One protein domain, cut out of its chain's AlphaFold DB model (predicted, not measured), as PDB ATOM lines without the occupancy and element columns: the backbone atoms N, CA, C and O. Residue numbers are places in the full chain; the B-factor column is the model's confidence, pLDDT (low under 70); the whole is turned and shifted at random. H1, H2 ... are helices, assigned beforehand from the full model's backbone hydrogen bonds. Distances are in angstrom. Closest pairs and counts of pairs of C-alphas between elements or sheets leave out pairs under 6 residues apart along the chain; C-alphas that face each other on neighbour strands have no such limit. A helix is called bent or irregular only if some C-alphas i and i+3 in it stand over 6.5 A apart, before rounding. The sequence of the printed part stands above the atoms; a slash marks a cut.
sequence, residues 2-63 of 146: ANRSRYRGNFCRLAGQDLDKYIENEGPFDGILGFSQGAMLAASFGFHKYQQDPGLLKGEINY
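AT A GLANCE: This is residues 2 to 63 of the 146 residues of the protein "FSH1 domain-containing protein" of Emmonsia crescens (UniProt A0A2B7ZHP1). One long helix, H1, makes the longest axis, and a second helix, H2, crosses it near its middle at a steep angle, with the very short helix H3 tucked in where both are near, so that the three pack together around residues 12 to 17 of H1. Residues 2 to 7 stick out at one end of this small body and residues 21 to 30 at the other, the latter turning from H1 into the link that folds back to H2. The printed part has 62 residues with three named helices, in the order H1, H2, H3, and no named strand; its class is all helix. It is compact, with a radius of gyration of the C-alphas of 12.0 A, yet elongated, spanning 40 by 21 by 20 A.

IN THESE COORDINATES: H1, the longest helix, holds residues 4 to 26 and runs 34.3 A from C-alpha 4 at (169.010, 219.302, 197.466) to C-alpha 26 at (196.953, 212.208, 216.039). It is neither bent nor irregular, but only just: C-alphas 6 and 9 are 6.2 A apart. H2 holds residues 37 to 51 and is 21.0 A long, beginning with C-alpha 37 at (176.900, 206.596, 208.960). H3 holds residues 55 to 58, 5.1 A from first to last C-alpha, and ends with C-alpha 58 at (185.990, 214.391, 195.369).

HOW THE PARTS SIT: H1 touches H2 with residues 12 to 16 alone, and H2 touches H1 with residues 41 to 45 alone. Their closest C-alphas, those of Gly 16 and Phe 45, are 6.6 A apart. The two helices run the same way at a steep tilt of 69 degrees, only just short of about perpendicular. H1 touches H3 with residues 12 to 17 alone, the closest C-alphas being those of Arg 13 and Leu 57, 5.4 A apart. H2 touches H3 with residues 44 to 48 alone; the closest C-alphas, those of His 48 and Leu 56, are 6.4 A apart. In H2 every O i to N i+4 pair is within hydrogen-bond range, in H1 13 of 19 are, and H3 is too short for such a pair.

THE WHOLE: The C-alphas farthest apart, those of Ala 2 and Asp 30, are 41.2 A apart. Without the stretches that stand free, residues 2 to 7 and 21 to 30, the body has 46 residues and spans 23 by 23 by 21 A. The printed part has no cut. The link from H1 to H2 has 10 residues and is short; the link from H2 to H3 has 3 and is tight. The mean pLDDT of the printed part is 71.8, and it is under 70 in residues 2 to 12 and 49 to 63.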
ATOM      1  N   ALA A   2     166.859 225.794 196.718       39.38
ATOM      2  CA  ALA A   2     168.211 225.267 196.527       39.38
ATOM      3  C   ALA A   2     168.171 223.758 196.234       39.38
ATOM      4  O   ALA A   2     167.473 222.999 196.908       39.38
ATOM      5  N   ASN A   3     168.909 223.352 195.205       37.97
ATOM      6  CA  ASN A   3     168.975 221.996 194.681       37.97
ATOM      7  C   ASN A   3     169.546 221.030 195.741       37.97
ATOM      8  O   ASN A   3     170.744 221.047 196.031       37.97
ATOM      9  N   ARG A   4     168.677 220.209 196.348       41.84
ATOM     10  CA  ARG A   4     169.010 219.302 197.466       41.84
ATOM     11  C   ARG A   4     170.034 218.214 197.104       41.84
ATOM     12  O   ARG A   4     170.618 217.631 198.013       41.84
ATOM     13  N   SER A   5     170.296 217.959 195.820       45.94
ATOM     14  CA  SER A   5     171.307 216.980 195.389       45.94
ATOM     15  C   SER A   5     172.746 217.479 195.569       45.94
ATOM     16  O   SER A   5     173.618 216.701 195.942       45.94
ATOM     17  N   ARG A   6     172.999 218.787 195.403       41.91
ATOM     18  CA  ARG A   6     174.348 219.382 195.502       41.91
ATOM     19  C   ARG A   6     174.873 219.496 196.938       41.91
ATOM     20  O   ARG A   6     176.079 219.578 197.137       41.91
ATOM     21  N   TYR A   7     173.985 219.505 197.933       45.84
ATOM     22  CA  TYR A   7     174.368 219.616 199.345       45.84
ATOM     23  C   TYR A   7     174.816 218.281 199.956       45.84
ATOM     24  O   TYR A   7     175.706 218.281 200.798       45.84
ATOM     25  N   ARG A   8     174.254 217.145 199.521       49.91
ATOM     26  CA  ARG A   8     174.566 215.828 200.109       49.91
ATOM     27  C   ARG A   8     176.003 215.362 199.839       49.91
ATOM     28  O   ARG A   8     176.632 214.852 200.755       49.91
ATOM     29  N   GLY A   9     176.546 215.607 198.642       51.78
ATOM     30  CA  GLY A   9     177.919 215.201 198.293       51.78
ATOM     31  C   GLY A   9     179.021 215.951 199.058       51.78
ATOM     32  O   GLY A   9     180.104 215.419 199.274       51.78
ATOM     33  N   ASN A  10     178.744 217.171 199.538       63.41
ATOM     34  CA  ASN A  10     179.736 217.956 200.277       63.41
ATOM     35  C   ASN A  10     179.994 217.431 201.695       63.41
ATOM     36  O   ASN A  10     181.117 217.552 202.172       63.41
ATOM     37  N   PHE A  11     178.997 216.842 202.363       69.19
ATOM     38  CA  PHE A  11     179.157 216.383 203.747       69.19
ATOM     39  C   PHE A  11     180.056 215.151 203.856       69.19
ATOM     40  O   PHE A  11     180.978 215.160 204.663       69.19
ATOM     41  N   CYS A  12     179.852 214.129 203.019       68.12
ATOM     42  CA  CYS A  12     180.707 212.934 203.020       68.12
ATOM     43  C   CYS A  12     182.156 213.277 202.654       68.12
ATOM     44  O   CYS A  12     183.084 212.761 203.270       68.12
ATOM     45  N   ARG A  13     182.342 214.212 201.710       70.94
ATOM     46  CA  ARG A  13     183.662 214.721 201.328       70.94
ATOM     47  C   ARG A  13     184.376 215.399 202.494       70.94
ATOM     48  O   ARG A  13     185.528 215.088 202.763       70.94
ATOM     49  N   LEU A  14     183.703 216.341 203.159       80.56
ATOM     50  CA  LEU A  14     184.279 217.066 204.292       80.56
ATOM     51  C   LEU A  14     184.572 216.117 205.455       80.56
ATOM     52  O   LEU A  14     185.668 216.159 205.990       80.56
ATOM     53  N   ALA A  15     183.658 215.197 205.764       82.50
ATOM     54  CA  ALA A  15     183.870 214.198 206.807       82.50
ATOM     55  C   ALA A  15     185.078 213.290 206.513       82.50
ATOM     56  O   ALA A  15     185.861 213.010 207.413       82.50
ATOM     57  N   GLY A  16     185.263 212.867 205.256       81.12
ATOM     58  CA  GLY A  16     186.448 212.112 204.844       81.12
ATOM     59  C   GLY A  16     187.741 212.923 204.961       81.12
ATOM     60  O   GLY A  16     188.734 212.408 205.458       81.12
ATOM     61  N   GLN A  17     187.721 214.199 204.561       83.44
ATOM     62  CA  GLN A  17     188.871 215.106 204.686       83.44
ATOM     63  C   GLN A  17     189.231 215.405 206.145       83.44
ATOM     64  O   GLN A  17     190.409 215.493 206.479       83.44
ATOM     65  N   ASP A  18     188.233 215.589 207.003       86.31
ATOM     66  CA  ASP A  18     188.445 215.863 208.422       86.31
ATOM     67  C   ASP A  18     188.988 214.624 209.141       86.31
ATOM     68  O   ASP A  18     189.917 214.746 209.938       86.31
ATOM     69  N   LEU A  19     188.478 213.432 208.806       85.69
ATOM     70  CA  LEU A  19     189.029 212.166 209.289       85.69
ATOM     71  C   LEU A  19     190.487 211.982 208.847       85.69
ATOM     72  O   LEU A  19     191.317 211.592 209.663       85.69
ATOM     73  N   ASP A  20     190.805 212.302 207.590       85.50
ATOM     74  CA  ASP A  20     192.169 212.178 207.069       85.50
ATOM     75  C   ASP A  20     193.158 213.058 207.838       85.50
ATOM     76  O   ASP A  20     194.152 212.575 208.374       85.50
ATOM     77  N   LYS A  21     192.817 214.341 207.995       87.69
ATOM     78  CA  LYS A  21     193.621 215.298 208.769       87.69
ATOM     79  C   LYS A  21     193.786 214.870 210.220       87.69
ATOM     80  O   LYS A  21     194.832 215.098 210.815       87.69
ATOM     81  N   TYR A  22     192.742 214.305 210.820       89.00
ATOM     82  CA  TYR A  22     192.819 213.826 212.194       89.00
ATOM     83  C   TYR A  22     193.810 212.664 212.322       89.00
ATOM     84  O   TYR A  22     194.642 212.674 213.223       89.00
ATOM     85  N   ILE A  23     193.770 211.703 211.393       86.88
ATOM     86  CA  ILE A  23     194.718 210.580 211.355       86.88
ATOM     87  C   ILE A  23     196.154 211.075 211.140       86.88
ATOM     88  O   ILE A  23     197.061 210.577 211.801       86.88
ATOM     89  N   GLU A  24     196.365 212.061 210.266       87.44
ATOM     90  CA  GLU A  24     197.683 212.675 210.049       87.44
ATOM     91  C   GLU A  24     198.245 213.343 211.313       87.44
ATOM     92  O   GLU A  24     199.449 213.272 211.556       87.44
ATOM     93  N   ASN A  25     197.388 213.985 212.113       93.44
ATOM     94  CA  ASN A  25     197.812 214.756 213.283       93.44
ATOM     95  C   ASN A  25     197.962 213.915 214.558       93.44
ATOM     96  O   ASN A  25     198.865 214.171 215.349       93.44
ATOM     97  N   GLU A  26     197.072 212.944 214.769       93.19
ATOM     98  CA  GLU A  26     196.953 212.208 216.039       93.19
ATOM     99  C   GLU A  26     197.340 210.727 215.919       93.19
ATOM    100  O   GLU A  26     197.348 210.000 216.913       93.19
ATOM    101  N   GLY A  27     197.626 210.258 214.703       88.31
ATOM    102  CA  GLY A  27     198.052 208.890 214.448       88.31
ATOM    103  C   GLY A  27     199.509 208.599 214.850       88.31
ATOM    104  O   GLY A  27     200.216 209.454 215.385       88.31
ATOM    105  N   PRO A  28     199.998 207.382 214.550       90.19
ATOM    106  CA  PRO A  28     199.310 206.336 213.794       90.19
ATOM    107  C   PRO A  28     198.219 205.625 214.609       90.19
ATOM    108  O   PRO A  28     198.343 205.447 215.818       90.19
ATOM    109  N   PHE A  29     197.167 205.181 213.918       86.94
ATOM    110  CA  PHE A  29     196.125 204.314 214.471       86.94
ATOM    111  C   PHE A  29     196.189 202.937 213.804       86.94
ATOM    112  O   PHE A  29     196.333 202.852 212.586       86.94
ATOM    113  N   ASP A  30     196.004 201.870 214.585       85.00
ATOM    114  CA  ASP A  30     196.018 200.485 214.084       85.00
ATOM    115  C   ASP A  30     194.695 200.057 213.422       85.00
ATOM    116  O   ASP A  30     194.581 198.965 212.867       85.00
ATOM    117  N   GLY A  31     193.655 200.890 213.502       86.31
ATOM    118  CA  GLY A  31     192.350 200.577 212.933       86.31
ATOM    119  C   GLY A  31     191.313 201.671 213.141       86.31
ATOM    120  O   GLY A  31     191.549 202.667 213.825       86.31
ATOM    121  N   ILE A  32     190.137 201.460 212.550       89.81
ATOM    122  CA  ILE A  32     188.991 202.366 212.624       89.81
ATOM    123  C   ILE A  32     187.743 201.602 213.069       89.81
ATOM    124  O   ILE A  32     187.495 200.479 212.634       89.81
ATOM    125  N   LEU A  33     186.939 202.226 213.927       91.31
ATOM    126  CA  LEU A  33     185.635 201.722 214.342       91.31
ATOM    127  C   LEU A  33     184.589 202.796 214.054       91.31
ATOM    128  O   LEU A  33     184.759 203.954 214.427       91.31
ATOM    129  N   GLY A  34     183.505 202.411 213.385       91.56
ATOM    130  CA  GLY A  34     182.410 203.309 213.040       91.56
ATOM    131  C   GLY A  34     181.055 202.694 213.366       91.56
ATOM    132  O   GLY A  34     180.897 201.477 213.360       91.56
ATOM    133  N   PHE A  35     180.067 203.549 213.624       92.69
ATOM    134  CA  PHE A  35     178.675 203.160 213.851       92.69
ATOM    135  C   PHE A  35     177.755 203.908 212.881       92.69
ATOM    136  O   PHE A  35     177.961 205.099 212.632       92.69
ATOM    137  N   SER A  36     176.738 203.228 212.341       89.00
ATOM    138  CA  SER A  36     175.764 203.814 211.409       89.00
ATOM    139  C   SER A  36     176.469 204.518 210.229       89.00
ATOM    140  O   SER A  36     177.320 203.924 209.565       89.00
ATOM    141  N   GLN A  37     176.202 205.801 209.984       84.25
ATOM    142  CA  GLN A  37     176.900 206.596 208.960       84.25
ATOM    143  C   GLN A  37     178.428 206.651 209.152       84.25
ATOM    144  O   GLN A  37     179.163 206.728 208.168       84.25
ATOM    145  N   GLY A  38     178.923 206.568 210.391       86.19
ATOM    146  CA  GLY A  38     180.358 206.494 210.675       86.19
ATOM    147  C   GLY A  38     180.991 205.186 210.193       86.19
ATOM    148  O   GLY A  38     182.133 205.197 209.747       86.19
ATOM    149  N   ALA A  39     180.246 204.074 210.208       86.69
ATOM    150  CA  ALA A  39     180.709 202.803 209.647       86.69
ATOM    151  C   ALA A  39     180.822 202.886 208.120       86.69
ATOM    152  O   ALA A  39     181.814 202.446 207.544       86.69
ATOM    153  N   MET A  40     179.838 203.518 207.468       82.44
ATOM    154  CA  MET A  40     179.877 203.760 206.022       82.44
ATOM    155  C   MET A  40     181.065 204.643 205.632       82.44
ATOM    156  O   MET A  40     181.768 204.334 204.671       82.44
ATOM    157  N   LEU A  41     181.312 205.720 206.385       82.81
ATOM    158  CA  LEU A  41     182.473 206.586 206.181       82.81
ATOM    159  C   LEU A  41     183.786 205.819 206.366       82.81
ATOM    160  O   LEU A  41     184.646 205.906 205.497       82.81
ATOM    161  N   ALA A  42     183.925 205.051 207.449       84.44
ATOM    162  CA  ALA A  42     185.122 204.266 207.741       84.44
ATOM    163  C   ALA A  42     185.425 203.237 206.643       84.44
ATOM    164  O   ALA A  42     186.556 203.168 206.164       84.44
ATOM    165  N   ALA A  43     184.408 202.494 206.196       80.12
ATOM    166  CA  ALA A  43     184.543 201.548 205.095       80.12
ATOM    167  C   ALA A  43     184.981 202.266 203.810       80.12
ATOM    168  O   ALA A  43     185.977 201.888 203.197       80.12
ATOM    169  N   SER A  44     184.289 203.351 203.447       76.38
ATOM    170  CA  SER A  44     184.595 204.129 202.238       76.38
ATOM    171  C   SER A  44     186.009 204.713 202.284       76.38
ATOM    172  O   SER A  44     186.713 204.722 201.279       76.38
ATOM    173  N   PHE A  45     186.440 205.189 203.455       76.94
ATOM    174  CA  PHE A  45     187.774 205.736 203.686       76.94
ATOM    175  C   PHE A  45     188.864 204.663 203.579       76.94
ATOM    176  O   PHE A  45     189.885 204.897 202.936       76.94
ATOM    177  N   GLY A  46     188.635 203.475 204.146       74.69
ATOM    178  CA  GLY A  46     189.541 202.334 204.011       74.69
ATOM    179  C   GLY A  46     189.721 201.907 202.554       74.69
ATOM    180  O   GLY A  46     190.852 201.772 202.092       74.69
ATOM    181  N   PHE A  47     188.620 201.786 201.803       72.00
ATOM    182  CA  PHE A  47     188.669 201.522 200.360       72.00
ATOM    183  C   PHE A  47     189.440 202.609 199.602       72.00
ATOM    184  O   PHE A  47     190.345 202.287 198.837       72.00
ATOM    185  N   HIS A  48     189.139 203.887 199.862       70.75
ATOM    186  CA  HIS A  48     189.822 205.036 199.264       70.75
ATOM    187  C   HIS A  48     191.345 204.979 199.468       70.75
ATOM    188  O   HIS A  48     192.108 205.102 198.510       70.75
ATOM    189  N   LYS A  49     191.793 204.771 200.713       68.00
ATOM    190  CA  LYS A  49     193.221 204.717 201.056       68.00
ATOM    191  C   LYS A  49     193.918 203.500 200.452       68.00
ATOM    192  O   LYS A  49     195.057 203.629 200.013       68.00
ATOM    193  N   TYR A  50     193.245 202.350 200.402       64.50
ATOM    194  CA  TYR A  50     193.832 201.118 199.878       64.50
ATOM    195  C   TYR A  50     193.911 201.102 198.343       64.50
ATOM    196  O   TYR A  50     194.944 200.749 197.785       64.50
ATOM    197  N   GLN A  51     192.851 201.526 197.650       61.56
ATOM    198  CA  GLN A  51     192.807 201.543 196.182       61.56
ATOM    199  C   GLN A  51     193.453 202.790 195.557       61.56
ATOM    200  O   GLN A  51     193.520 202.893 194.334       61.56
ATOM    201  N   GLN A  52     193.893 203.757 196.373       60.66
ATOM    202  CA  GLN A  52     194.288 205.102 195.927       60.66
ATOM    203  C   GLN A  52     193.218 205.796 195.051       60.66
ATOM    204  O   GLN A  52     193.537 206.689 194.265       60.66
ATOM    205  N   ASP A  53     191.944 205.404 195.167       58.19
ATOM    206  CA  ASP A  53     190.850 205.935 194.346       58.19
ATOM    207  C   ASP A  53     190.437 207.322 194.848       58.19
ATOM    208  O   ASP A  53     189.817 207.399 195.897       58.19
ATOM    209  N   PRO A  54     190.646 208.434 194.122       54.19
ATOM    210  CA  PRO A  54     190.334 209.780 194.604       54.19
ATOM    211  C   PRO A  54     188.835 210.092 194.823       54.19
ATOM    212  O   PRO A  54     188.527 211.200 195.271       54.19
ATOM    213  N   GLY A  55     187.902 209.183 194.508       57.91
ATOM    214  CA  GLY A  55     186.450 209.422 194.515       57.91
ATOM    215  C   GLY A  55     185.880 209.988 195.826       57.91
ATOM    216  O   GLY A  55     185.183 211.009 195.810       57.91
ATOM    217  N   LEU A  56     186.247 209.415 196.982       54.59
ATOM    218  CA  LEU A  56     185.746 209.878 198.290       54.59
ATOM    219  C   LEU A  56     186.149 211.334 198.587       54.59
ATOM    220  O   LEU A  56     185.330 212.136 199.044       54.59
ATOM    221  N   LEU A  57     187.389 211.713 198.259       52.09
ATOM    222  CA  LEU A  57     187.902 213.077 198.450       52.09
ATOM    223  C   LEU A  57     187.333 214.080 197.438       52.09
ATOM    224  O   LEU A  57     187.383 215.291 197.672       52.09
ATOM    225  N   LYS A  58     186.745 213.592 196.343       56.78
ATOM    226  CA  LYS A  58     185.990 214.391 195.369       56.78
ATOM    227  C   LYS A  58     184.508 214.534 195.734       56.78
ATOM    228  O   LYS A  58     183.820 215.362 195.141       56.78
ATOM    229  N   GLY A  59     184.031 213.824 196.761       50.72
ATOM    230  CA  GLY A  59     182.624 213.831 197.180       50.72
ATOM    231  C   GLY A  59     181.718 212.981 196.295       50.72
ATOM    232  O   GLY A  59     180.503 213.189 196.277       50.72
ATOM    233  N   GLU A  60     182.308 212.044 195.559       56.03
ATOM    234  CA  GLU A  60     181.600 211.060 194.754       56.03
ATOM    235  C   GLU A  60     181.295 209.849 195.643       56.03
ATOM    236  O   GLU A  60     182.193 209.242 196.223       56.03
ATOM    237  N   ILE A  61     180.008 209.525 195.800       53.66
ATOM    238  CA  ILE A  61     179.583 208.300 196.486       53.66
ATOM    239  C   ILE A  61     179.451 207.223 195.416       53.66
ATOM    240  O   ILE A  61     178.426 207.139 194.737       53.66
ATOM    241  N   ASN A  62     180.493 206.410 195.270       53.28
ATOM    242  CA  ASN A  62     180.460 205.232 194.419       53.28
ATOM    243  C   ASN A  62     179.965 204.053 195.257       53.28
ATOM    244  O   ASN A  62     180.666 203.558 196.136       53.28
ATOM    245  N   TYR A  63     178.730 203.618 195.008       50.94
ATOM    246  CA  TYR A  63     178.273 202.329 195.514       50.94
ATOM    247  C   TYR A  63     178.963 201.250 194.687       50.94
ATOM    248  O   TYR A  63     178.550 200.981 193.562       50.94
TER     249      TYR A  63